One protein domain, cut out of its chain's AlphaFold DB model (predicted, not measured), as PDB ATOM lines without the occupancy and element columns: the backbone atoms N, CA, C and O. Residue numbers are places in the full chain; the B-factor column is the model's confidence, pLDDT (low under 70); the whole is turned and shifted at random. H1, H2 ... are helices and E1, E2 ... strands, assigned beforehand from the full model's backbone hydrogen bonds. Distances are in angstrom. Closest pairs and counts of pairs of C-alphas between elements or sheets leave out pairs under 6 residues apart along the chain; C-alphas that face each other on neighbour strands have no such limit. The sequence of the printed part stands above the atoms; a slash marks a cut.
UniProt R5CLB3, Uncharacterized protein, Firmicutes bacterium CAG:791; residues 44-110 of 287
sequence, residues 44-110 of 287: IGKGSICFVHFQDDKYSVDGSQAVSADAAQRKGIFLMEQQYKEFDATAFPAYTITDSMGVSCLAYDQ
ATOM      1  N   ILE A  44      40.451   7.894  11.123       42.47
ATOM      2  CA  ILE A  44      39.851   9.230  11.167       42.47
ATOM      3  C   ILE A  44      39.058   9.340  12.479       42.47
ATOM      4  O   ILE A  44      37.831   9.338  12.462       42.47
ATOM      5  N   GLY A  45      39.737   9.426  13.630       42.75
ATOM      6  CA  GLY A  45      39.079   9.593  14.933       42.75
ATOM      7  C   GLY A  45      39.868  10.438  15.939       42.75
ATOM      8  O   GLY A  45      40.951  10.065  16.377       42.75
ATOM      9  N   LYS A  46      39.309  11.585  16.346       38.50
ATOM     10  CA  LYS A  46      39.498  12.136  17.699       38.50
ATOM     11  C   LYS A  46      38.164  11.943  18.424       38.50
ATOM     12  O   LYS A  46      37.145  12.429  17.942       38.50
ATOM     13  N   GLY A  47      38.183  11.192  19.523       52.53
ATOM     14  CA  GLY A  47      37.004  10.546  20.122       52.53
ATOM     15  C   GLY A  47      37.100   9.028  19.934       52.53
ATOM     16  O   GLY A  47      37.680   8.579  18.953       52.53
ATOM     17  N   SER A  48      36.627   8.236  20.894       66.25
ATOM     18  CA  SER A  48      36.924   6.793  21.041       66.25
ATOM     19  C   SER A  48      36.519   5.889  19.857       66.25
ATOM     20  O   SER A  48      36.966   4.744  19.791       66.25
ATOM     21  N   ILE A  49      35.699   6.385  18.922       75.88
ATOM     22  CA  ILE A  49      35.240   5.636  17.751       75.88
ATOM     23  C   ILE A  49      36.232   5.766  16.595       75.88
ATOM     24  O   ILE A  49      36.501   6.856  16.086       75.88
ATOM     25  N   CYS A  50      36.710   4.614  16.127       82.12
ATOM     26  CA  CYS A  50      37.492   4.496  14.905       82.12
ATOM     27  C   CYS A  50      36.558   4.312  13.700       82.12
ATOM     28  O   CYS A  50      35.775   3.360  13.649       82.12
ATOM     29  N   PHE A  51      36.655   5.211  12.719       86.25
ATOM     30  CA  PHE A  51      36.016   5.040  11.415       86.25
ATOM     31  C   PHE A  51      37.010   4.411  10.442       86.25
ATOM     32  O   PHE A  51      38.047   5.000  10.135       86.25
ATOM     33  N   VAL A  52      36.678   3.228   9.932       86.44
ATOM     34  CA  VAL A  52      37.509   2.481   8.988       86.44
ATOM     35  C   VAL A  52      36.950   2.598   7.579       86.44
ATOM     36  O   VAL A  52      35.742   2.517   7.358       86.44
ATOM     37  N   HIS A  53      37.839   2.805   6.610       86.25
ATOM     38  CA  HIS A  53      37.469   2.784   5.197       86.25
ATOM     39  C   HIS A  53      36.901   1.408   4.828       86.25
ATOM     40  O   HIS A  53      37.497   0.386   5.170       86.25
ATOM     41  N   PHE A  54      35.749   1.386   4.153       80.44
ATOM     42  CA  PHE A  54      35.087   0.144   3.753       80.44
ATOM     43  C   PHE A  54      35.047  -0.012   2.231       80.44
ATOM     44  O   PHE A  54      35.617  -0.953   1.679       80.44
ATOM     45  N   GLN A  55      34.386   0.917   1.539       81.69
ATOM     46  CA  GLN A  55      34.227   0.881   0.087       81.69
ATOM     47  C   GLN A  55      34.032   2.293  -0.472       81.69
ATOM     48  O   GLN A  55      33.347   3.111   0.132       81.69
ATOM     49  N   ASP A  56      34.592   2.564  -1.653       84.38
ATOM     50  CA  ASP A  56      34.497   3.864  -2.333       84.38
ATOM     51  C   ASP A  56      34.933   5.021  -1.412       84.38
ATOM     52  O   ASP A  56      36.038   4.970  -0.887       84.38
ATOM     53  N   ASP A  57      34.093   6.032  -1.178       84.25
ATOM     54  CA  ASP A  57      34.345   7.120  -0.215       84.25
ATOM     55  C   ASP A  57      33.530   6.934   1.085       84.25
ATOM     56  O   ASP A  57      33.089   7.905   1.713       84.25
ATOM     57  N   LYS A  58      33.256   5.675   1.463       87.50
ATOM     58  CA  LYS A  58      32.439   5.300   2.624       87.50
ATOM     59  C   LYS A  58      33.265   4.641   3.725       87.50
ATOM     60  O   LYS A  58      34.138   3.806   3.477       87.50
ATOM     61  N   TYR A  59      32.927   5.008   4.954       89.50
ATOM     62  CA  TYR A  59      33.619   4.610   6.170       89.50
ATOM     63  C   TYR A  59      32.612   4.050   7.171       89.50
ATOM     64  O   TYR A  59      31.564   4.658   7.388       89.50
ATOM     65  N   SER A  60      32.924   2.920   7.792       88.50
ATOM     66  CA  SER A  60      32.093   2.294   8.821       88.50
ATOM     67  C   SER A  60      32.716   2.459  10.199       88.50
ATOM     68  O   SER A  60      33.933   2.585  10.321       88.50
ATOM     69  N   VAL A  61      31.897   2.380  11.243       86.19
ATOM     70  CA  VAL A  61      32.406   2.235  12.610       86.19
ATOM     71  C   VAL A  61      33.125   0.891  12.731       86.19
ATOM     72  O   VAL A  61      32.596  -0.132  12.282       86.19
ATOM     73  N   ASP A  62      34.330   0.874  13.290       85.56
ATOM     74  CA  ASP A  62      35.065  -0.371  13.515       85.56
ATOM     75  C   ASP A  62      34.245  -1.341  14.388       85.56
ATOM     76  O   ASP A  62      33.648  -0.941  15.384       85.56
ATOM     77  N   GLY A  63      34.148  -2.609  13.979       82.81
ATOM     78  CA  GLY A  63      33.310  -3.620  14.639       82.81
ATOM     79  C   GLY A  63      31.813  -3.605  14.284       82.81
ATOM     80  O   GLY A  63      31.074  -4.471  14.755       82.81
ATOM     81  N   SER A  64      31.342  -2.682  13.434       84.75
ATOM     82  CA  SER A  64      29.928  -2.629  13.006       84.75
ATOM     83  C   SER A  64      29.558  -3.602  11.877       84.75
ATOM     84  O   SER A  64      28.396  -3.668  11.471       84.75
ATOM     85  N   GLN A  65      30.520  -4.363  11.348       85.31
ATOM     86  CA  GLN A  65      30.292  -5.270  10.226       85.31
ATOM     87  C   GLN A  65      29.424  -6.477  10.628       85.31
ATOM     88  O   GLN A  65      29.567  -7.051  11.714       85.31
ATOM     89  N   ALA A  66      28.534  -6.902   9.731       84.94
ATOM     90  CA  ALA A  66      27.707  -8.088   9.926       84.94
ATOM     91  C   ALA A  66      27.381  -8.797   8.605       84.94
ATOM     92  O   ALA A  66      27.565  -8.250   7.524       84.94
ATOM     93  N   VAL A  67      26.865 -10.022   8.702       82.25
ATOM     94  CA  VAL A  67      26.447 -10.838   7.547       82.25
ATOM     95  C   VAL A  67      25.088 -10.430   6.961       82.25
ATOM     96  O   VAL A  67      24.695 -10.931   5.909       82.25
ATOM     97  N   SER A  68      24.352  -9.541   7.634       84.94
ATOM     98  CA  SER A  68      23.091  -8.981   7.146       84.94
ATOM     99  C   SER A  68      23.026  -7.472   7.363       84.94
ATOM    100  O   SER A  68      23.585  -6.947   8.331       84.94
ATOM    101  N   ALA A  69      22.298  -6.789   6.477       82.62
ATOM    102  CA  ALA A  69      22.082  -5.347   6.534       82.62
ATOM    103  C   ALA A  69      21.474  -4.904   7.874       82.62
ATOM    104  O   ALA A  69      21.985  -3.980   8.500       82.62
ATOM    105  N   ASP A  70      20.452  -5.616   8.358       79.38
ATOM    106  CA  ASP A  70      19.773  -5.283   9.613       79.38
ATOM    107  C   ASP A  70      20.703  -5.428  10.826       79.38
ATOM    108  O   ASP A  70      20.717  -4.585  11.723       79.38
ATOM    109  N   ALA A  71      21.516  -6.490  10.864       77.94
ATOM    110  CA  ALA A  71      22.475  -6.687  11.947       77.94
ATOM    111  C   ALA A  71      23.583  -5.623  11.915       77.94
ATOM    112  O   ALA A  71      23.982  -5.123  12.965       77.94
ATOM    113  N   ALA A  72      24.043  -5.248  10.721       83.44
ATOM    114  CA  ALA A  72      25.034  -4.196  10.531       83.44
ATOM    115  C   ALA A  72      24.503  -2.821  10.954       83.44
ATOM    116  O   ALA A  72      25.207  -2.062  11.620       83.44
ATOM    117  N   GLN A  73      23.249  -2.516  10.614       82.94
ATOM    118  CA  GLN A  73      22.577  -1.295  11.036       82.94
ATOM    119  C   GLN A  73      22.488  -1.225  12.563       82.94
ATOM    120  O   GLN A  73      22.951  -0.253  13.154       82.94
ATOM    121  N   ARG A  74      21.971  -2.279  13.211       77.75
ATOM    122  CA  ARG A  74      21.847  -2.335  14.676       77.75
ATOM    123  C   ARG A  74      23.195  -2.191  15.378       77.75
ATOM    124  O   ARG A  74      23.305  -1.395  16.301       77.75
ATOM    125  N   LYS A  75      24.232  -2.910  14.928       79.69
ATOM    126  CA  LYS A  75      25.586  -2.792  15.498       79.69
ATOM    127  C   LYS A  75      26.173  -1.397  15.298       79.69
ATOM    128  O   LYS A  75      26.769  -0.852  16.221       79.69
ATOM    129  N   GLY A  76      26.006  -0.816  14.111       82.88
ATOM    130  CA  GLY A  76      26.482   0.531  13.810       82.88
ATOM    131  C   GLY A  76      25.833   1.591  14.696       82.88
ATOM    132  O   GLY A  76      26.550   2.380  15.301       82.88
ATOM    133  N   ILE A  77      24.502   1.572  14.816       80.94
ATOM    134  CA  ILE A  77      23.749   2.490  15.687       80.94
ATOM    135  C   ILE A  77      24.161   2.285  17.147       80.94
ATOM    136  O   ILE A  77      24.502   3.258  17.807       80.94
ATOM    137  N   PHE A  78      24.250   1.034  17.618       78.94
ATOM    138  CA  PHE A  78      24.709   0.719  18.975       78.94
ATOM    139  C   PHE A  78      26.059   1.353  19.289       78.94
ATOM    140  O   PHE A  78      26.183   2.081  20.268       78.94
ATOM    141  N   LEU A  79      27.064   1.108  18.447       80.44
ATOM    142  CA  LEU A  79      28.408   1.631  18.672       80.44
ATOM    143  C   LEU A  79      28.434   3.159  18.621       80.44
ATOM    144  O   LEU A  79      29.123   3.774  19.428       80.44
ATOM    145  N   MET A  80      27.669   3.769  17.714       82.94
ATOM    146  CA  MET A  80      27.542   5.223  17.634       82.94
ATOM    147  C   MET A  80      26.927   5.811  18.898       82.94
ATOM    148  O   MET A  80      27.497   6.743  19.460       82.94
ATOM    149  N   GLU A  81      25.814   5.252  19.369       78.19
ATOM    150  CA  GLU A  81      25.136   5.738  20.565       78.19
ATOM    151  C   GLU A  81      25.968   5.549  21.827       78.19
ATOM    152  O   GLU A  81      25.803   6.341  22.744       78.19
ATOM    153  N   GLN A  82      26.891   4.583  21.903       75.31
ATOM    154  CA  GLN A  82      27.809   4.489  23.050       75.31
ATOM    155  C   GLN A  82      28.646   5.762  23.231       75.31
ATOM    156  O   GLN A  82      28.888   6.174  24.363       75.31
ATOM    157  N   GLN A  83      29.068   6.400  22.135       77.19
ATOM    158  CA  GLN A  83      29.980   7.545  22.191       77.19
ATOM    159  C   GLN A  83      29.297   8.889  21.969       77.19
ATOM    160  O   GLN A  83      29.690   9.883  22.578       77.19
ATOM    161  N   TYR A  84      28.333   8.937  21.055       84.44
ATOM    162  CA  TYR A  84      27.714  10.171  20.611       84.44
ATOM    163  C   TYR A  84      26.291  10.257  21.155       84.44
ATOM    164  O   TYR A  84      25.379   9.602  20.655       84.44
ATOM    165  N   LYS A  85      26.119  11.069  22.200       85.25
ATOM    166  CA  LYS A  85      24.820  11.349  22.843       85.25
ATOM    167  C   LYS A  85      24.177  12.632  22.313       85.25
ATOM    168  O   LYS A  85      23.029  12.943  22.623       85.25
ATOM    169  N   GLU A  86      24.931  13.373  21.507       87.94
ATOM    170  CA  GLU A  86      24.576  14.683  20.981       87.94
ATOM    171  C   GLU A  86      23.586  14.620  19.814       87.94
ATOM    172  O   GLU A  86      23.134  15.666  19.353       87.94
ATOM    173  N   PHE A  87      23.263  13.433  19.305       82.88
ATOM    174  CA  PHE A  87      22.327  13.233  18.202       82.88
ATOM    175  C   PHE A  87      21.644  11.865  18.284       82.88
ATOM    176  O   PHE A  87      22.195  10.920  18.843       82.88
ATOM    177  N   ASP A  88      20.445  11.764  17.710       76.88
ATOM    178  CA  ASP A  88      19.721  10.498  17.561       76.88
ATOM    179  C   ASP A  88      20.291   9.722  16.369       76.88
ATOM    180  O   ASP A  88      19.976  10.046  15.227       76.88
ATOM    181  N   ALA A  89      21.092   8.683  16.620       67.56
ATOM    182  CA  ALA A  89      21.753   7.893  15.580       67.56
ATOM    183  C   ALA A  89      20.782   7.186  14.608       67.56
ATOM    184  O   ALA A  89      21.206   6.747  13.534       67.56
ATOM    185  N   THR A  90      19.489   7.092  14.940       63.22
ATOM    186  CA  THR A  90      18.449   6.577  14.038       63.22
ATOM    187  C   THR A  90      17.961   7.628  13.032       63.22
ATOM    188  O   THR A  90      17.601   7.268  11.909       63.22
ATOM    189  N   ALA A  91      18.016   8.916  13.393       61.06
ATOM    190  CA  ALA A  91      17.517  10.043  12.598       61.06
ATOM    191  C   ALA A  91      18.638  10.904  11.980       61.06
ATOM    192  O   ALA A  91      18.501  11.444  10.879       61.06
ATOM    193  N   PHE A  92      19.772  11.023  12.666       62.72
ATOM    194  CA  PHE A  92      20.979  11.711  12.237       62.72
ATOM    195  C   PHE A  92      22.202  11.046  12.889       62.72
ATOM    196  O   PHE A  92      22.284  10.969  14.109       62.72
ATOM    197  N   PRO A  93      23.202  10.620  12.105       64.88
ATOM    198  CA  PRO A  93      23.581  11.158  10.801       64.88
ATOM    199  C   PRO A  93      23.033  10.350   9.627       64.88
ATOM    200  O   PRO A  93      22.733   9.171   9.754       64.88
ATOM    201  N   ALA A  94      22.986  10.961   8.440       72.44
ATOM    202  CA  ALA A  94      22.660  10.230   7.220       72.44
ATOM    203  C   ALA A  94      23.698   9.122   6.961       72.44
ATOM    204  O   ALA A  94      24.866   9.402   6.674       72.44
ATOM    205  N   TYR A  95      23.261   7.867   7.031       78.50
ATOM    206  CA  TYR A  95      24.073   6.691   6.736       78.50
ATOM    207  C   TYR A  95      23.574   5.955   5.495       78.50
ATOM    208  O   TYR A  95      22.465   6.150   4.997       78.50
ATOM    209  N   THR A  96      24.422   5.068   4.993       83.56
ATOM    210  CA  THR A  96      24.089   4.084   3.965       83.56
ATOM    211  C   THR A  96      24.461   2.703   4.469       83.56
ATOM    212  O   THR A  96      25.527   2.549   5.059       83.56
ATOM    213  N   ILE A  97      23.631   1.697   4.197       83.75
ATOM    214  CA  ILE A  97      24.060   0.302   4.330       83.75
ATOM    215  C   ILE A  97      24.798  -0.075   3.047       83.75
ATOM    216  O   ILE A  97      24.249   0.057   1.951       83.75
ATOM    217  N   THR A  98      26.058  -0.481   3.178       79.44
ATOM    218  CA  THR A  98      26.885  -0.935   2.054       79.44
ATOM    219  C   THR A  98      27.217  -2.407   2.201       79.44
ATOM    220  O   THR A  98      27.670  -2.827   3.264       79.44
ATOM    221  N   ASP A  99      27.042  -3.154   1.111       82.62
ATOM    222  CA  ASP A  99      27.316  -4.586   1.043       82.62
ATOM    223  C   ASP A  99      28.523  -4.854   0.142       82.62
ATOM    224  O   ASP A  99      28.524  -4.505  -1.042       82.62
ATOM    225  N   SER A 100      29.535  -5.532   0.679       77.94
ATOM    226  CA  SER A 100      30.702  -5.982  -0.076       77.94
ATOM    227  C   SER A 100      31.082  -7.400   0.329       77.94
ATOM    228  O   SER A 100      31.298  -7.695   1.501       77.94
ATOM    229  N   MET A 101      31.152  -8.306  -0.652       79.38
ATOM    230  CA  MET A 101      31.578  -9.703  -0.462       79.38
ATOM    231  C   MET A 101      30.814 -10.471   0.640       79.38
ATOM    232  O   MET A 101      31.383 -11.340   1.293       79.38
ATOM    233  N   GLY A 102      29.522 -10.180   0.828       79.75
ATOM    234  CA  GLY A 102      28.689 -10.830   1.853       79.75
ATOM    235  C   GLY A 102      28.822 -10.228   3.255       79.75
ATOM    236  O   GLY A 102      28.310 -10.808   4.208       79.75
ATOM    237  N   VAL A 103      29.494  -9.082   3.374       83.56
ATOM    238  CA  VAL A 103      29.575  -8.284   4.597       83.56
ATOM    239  C   VAL A 103      28.840  -6.967   4.376       83.56
ATOM    240  O   VAL A 103      29.138  -6.239   3.428       83.56
ATOM    241  N   SER A 104      27.899  -6.676   5.262       86.31
ATOM    242  CA  SER A 104      27.165  -5.418   5.354       86.31
ATOM    243  C   SER A 104      27.778  -4.535   6.442       86.31
ATOM    244  O   SER A 104      28.208  -5.031   7.487       86.31
ATOM    245  N   CYS A 105      27.782  -3.220   6.240       85.00
ATOM    246  CA  CYS A 105      28.104  -2.254   7.293       85.00
ATOM    247  C   CYS A 105      27.238  -0.996   7.192       85.00
ATOM    248  O   CYS A 105      26.860  -0.572   6.095       85.00
ATOM    249  N   LEU A 106      26.993  -0.366   8.340       86.62
ATOM    250  CA  LEU A 106      26.512   1.007   8.393       86.62
ATOM    251  C   LEU A 106      27.686   1.940   8.081       86.62
ATOM    252  O   LEU A 106      28.706   1.917   8.773       86.62
ATOM    253  N   ALA A 107      27.553   2.735   7.020       87.62
ATOM    254  CA  ALA A 107      28.634   3.558   6.506       87.62
ATOM    255  C   ALA A 107      28.235   5.021   6.290       87.62
ATOM    256  O   ALA A 107      27.132   5.341   5.843       87.62
ATOM    257  N   TYR A 108      29.196   5.905   6.534       87.69
ATOM    258  CA  TYR A 108      29.095   7.352   6.412       87.69
ATOM    259  C   TYR A 108      30.077   7.863   5.362       87.69
ATOM    260  O   TYR A 108      31.109   7.244   5.101       87.69
ATOM    261  N   ASP A 109      29.774   9.009   4.754       88.12
ATOM    262  CA  ASP A 109      30.803   9.743   4.016       88.12
ATOM    263  C   ASP A 109      31.687  10.568   4.965       88.12
ATOM    264  O   ASP A 109      31.330  10.859   6.111       88.12
ATOM    265  N   GLN A 110      32.860  10.967   4.470       86.75
ATOM    266  CA  GLN A 110      33.831  11.727   5.257       86.75
ATOM    267  C   GLN A 110      33.261  13.053   5.788       86.75
ATOM    268  O   GLN A 110      33.591  13.466   6.898       86.75
TER     269      GLN A 110
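What this domain is: This is residues 44 to 110 of the 287 residues of an uncharacterized protein of Firmicutes bacterium CAG:791 (UniProt R5CLB3). Picture a small, strongly twisted sheet of four strands, made of two hairpins side by side, E1 with E2 and E3 with E4, with the single helix H1 slanting over one face. From the end of H1 a long loop, residues 84 to 95, leads back to E3. The printed part has 67 residues, with one named helix and four named strands in the order E1, E2, H1, E3, E4. The sheet runs E1, E2, E4, E3, all antiparallel, and the class is mixed, helices and strands. The whole is compact, with a radius of gyration of the C-alphas of 10.9 A and spans of 33 by 22 by 18 A.

Where its parts are: Start at Ile 44 and go on to C-alpha 51 at (36.016, 5.040, 11.415), where E1 begins; it covers residues 51 to 55 over 12.2 A. E2 follows at residues 58 to 61, 10.4 A long. Find C-alpha 69 at (22.082, -5.347, 6.534); from there H1 runs 21.8 A to residue 83. E3 takes residues 96 to 100, 12.7 A, and E4 takes residues 103 to 109, 18.1 A, ending at C-alpha 109 at (30.803, 9.743, 4.016).

How they stand to each other: Look first at the hairpin of E1 and E2, where N 52 and O 60 are 2.8 A apart. Next, N 108 of E4 and O 59 of E2 are also 2.8 A apart. In the hairpin of E3 and E4, N 107 and O 96 are 2.8 A apart. The pairing of E4 is staggered: residues 103 to 107 pair with E3 and residues 107 to 109 with E2. E1 and E3 are the edge strands. H1 is on the sheet at a height of 8.0 A, making two layers, a helix on one face of a sheet. It lies over E2 and E4, only just not over E3, on which 2 of its C-alphas fall, and runs slantwise to the strands, at 53 degrees to E2 on the local plane. Its closest C-alphas to E4 are those of Ala 72 and Cys 105, 4.9 A. E2, H1 and E3 form a split strand-helix-strand unit, two strands of one sheet joined through a helix, with E4 between them in the sheet, and its crossover is right-handed. In H1, 10 of 11 O i to N i+4 pairs are within hydrogen-bond range.

The domain as a whole: The C-alphas farthest apart, those of Glu 86 and Met 101, are 33.2 A apart. The printed part has no cut. The link from H1 to E3, 12 residues, is long. Mean pLDDT of the printed part is 78.8; look for values under 70 at residues 44 to 48 and 89 to 93.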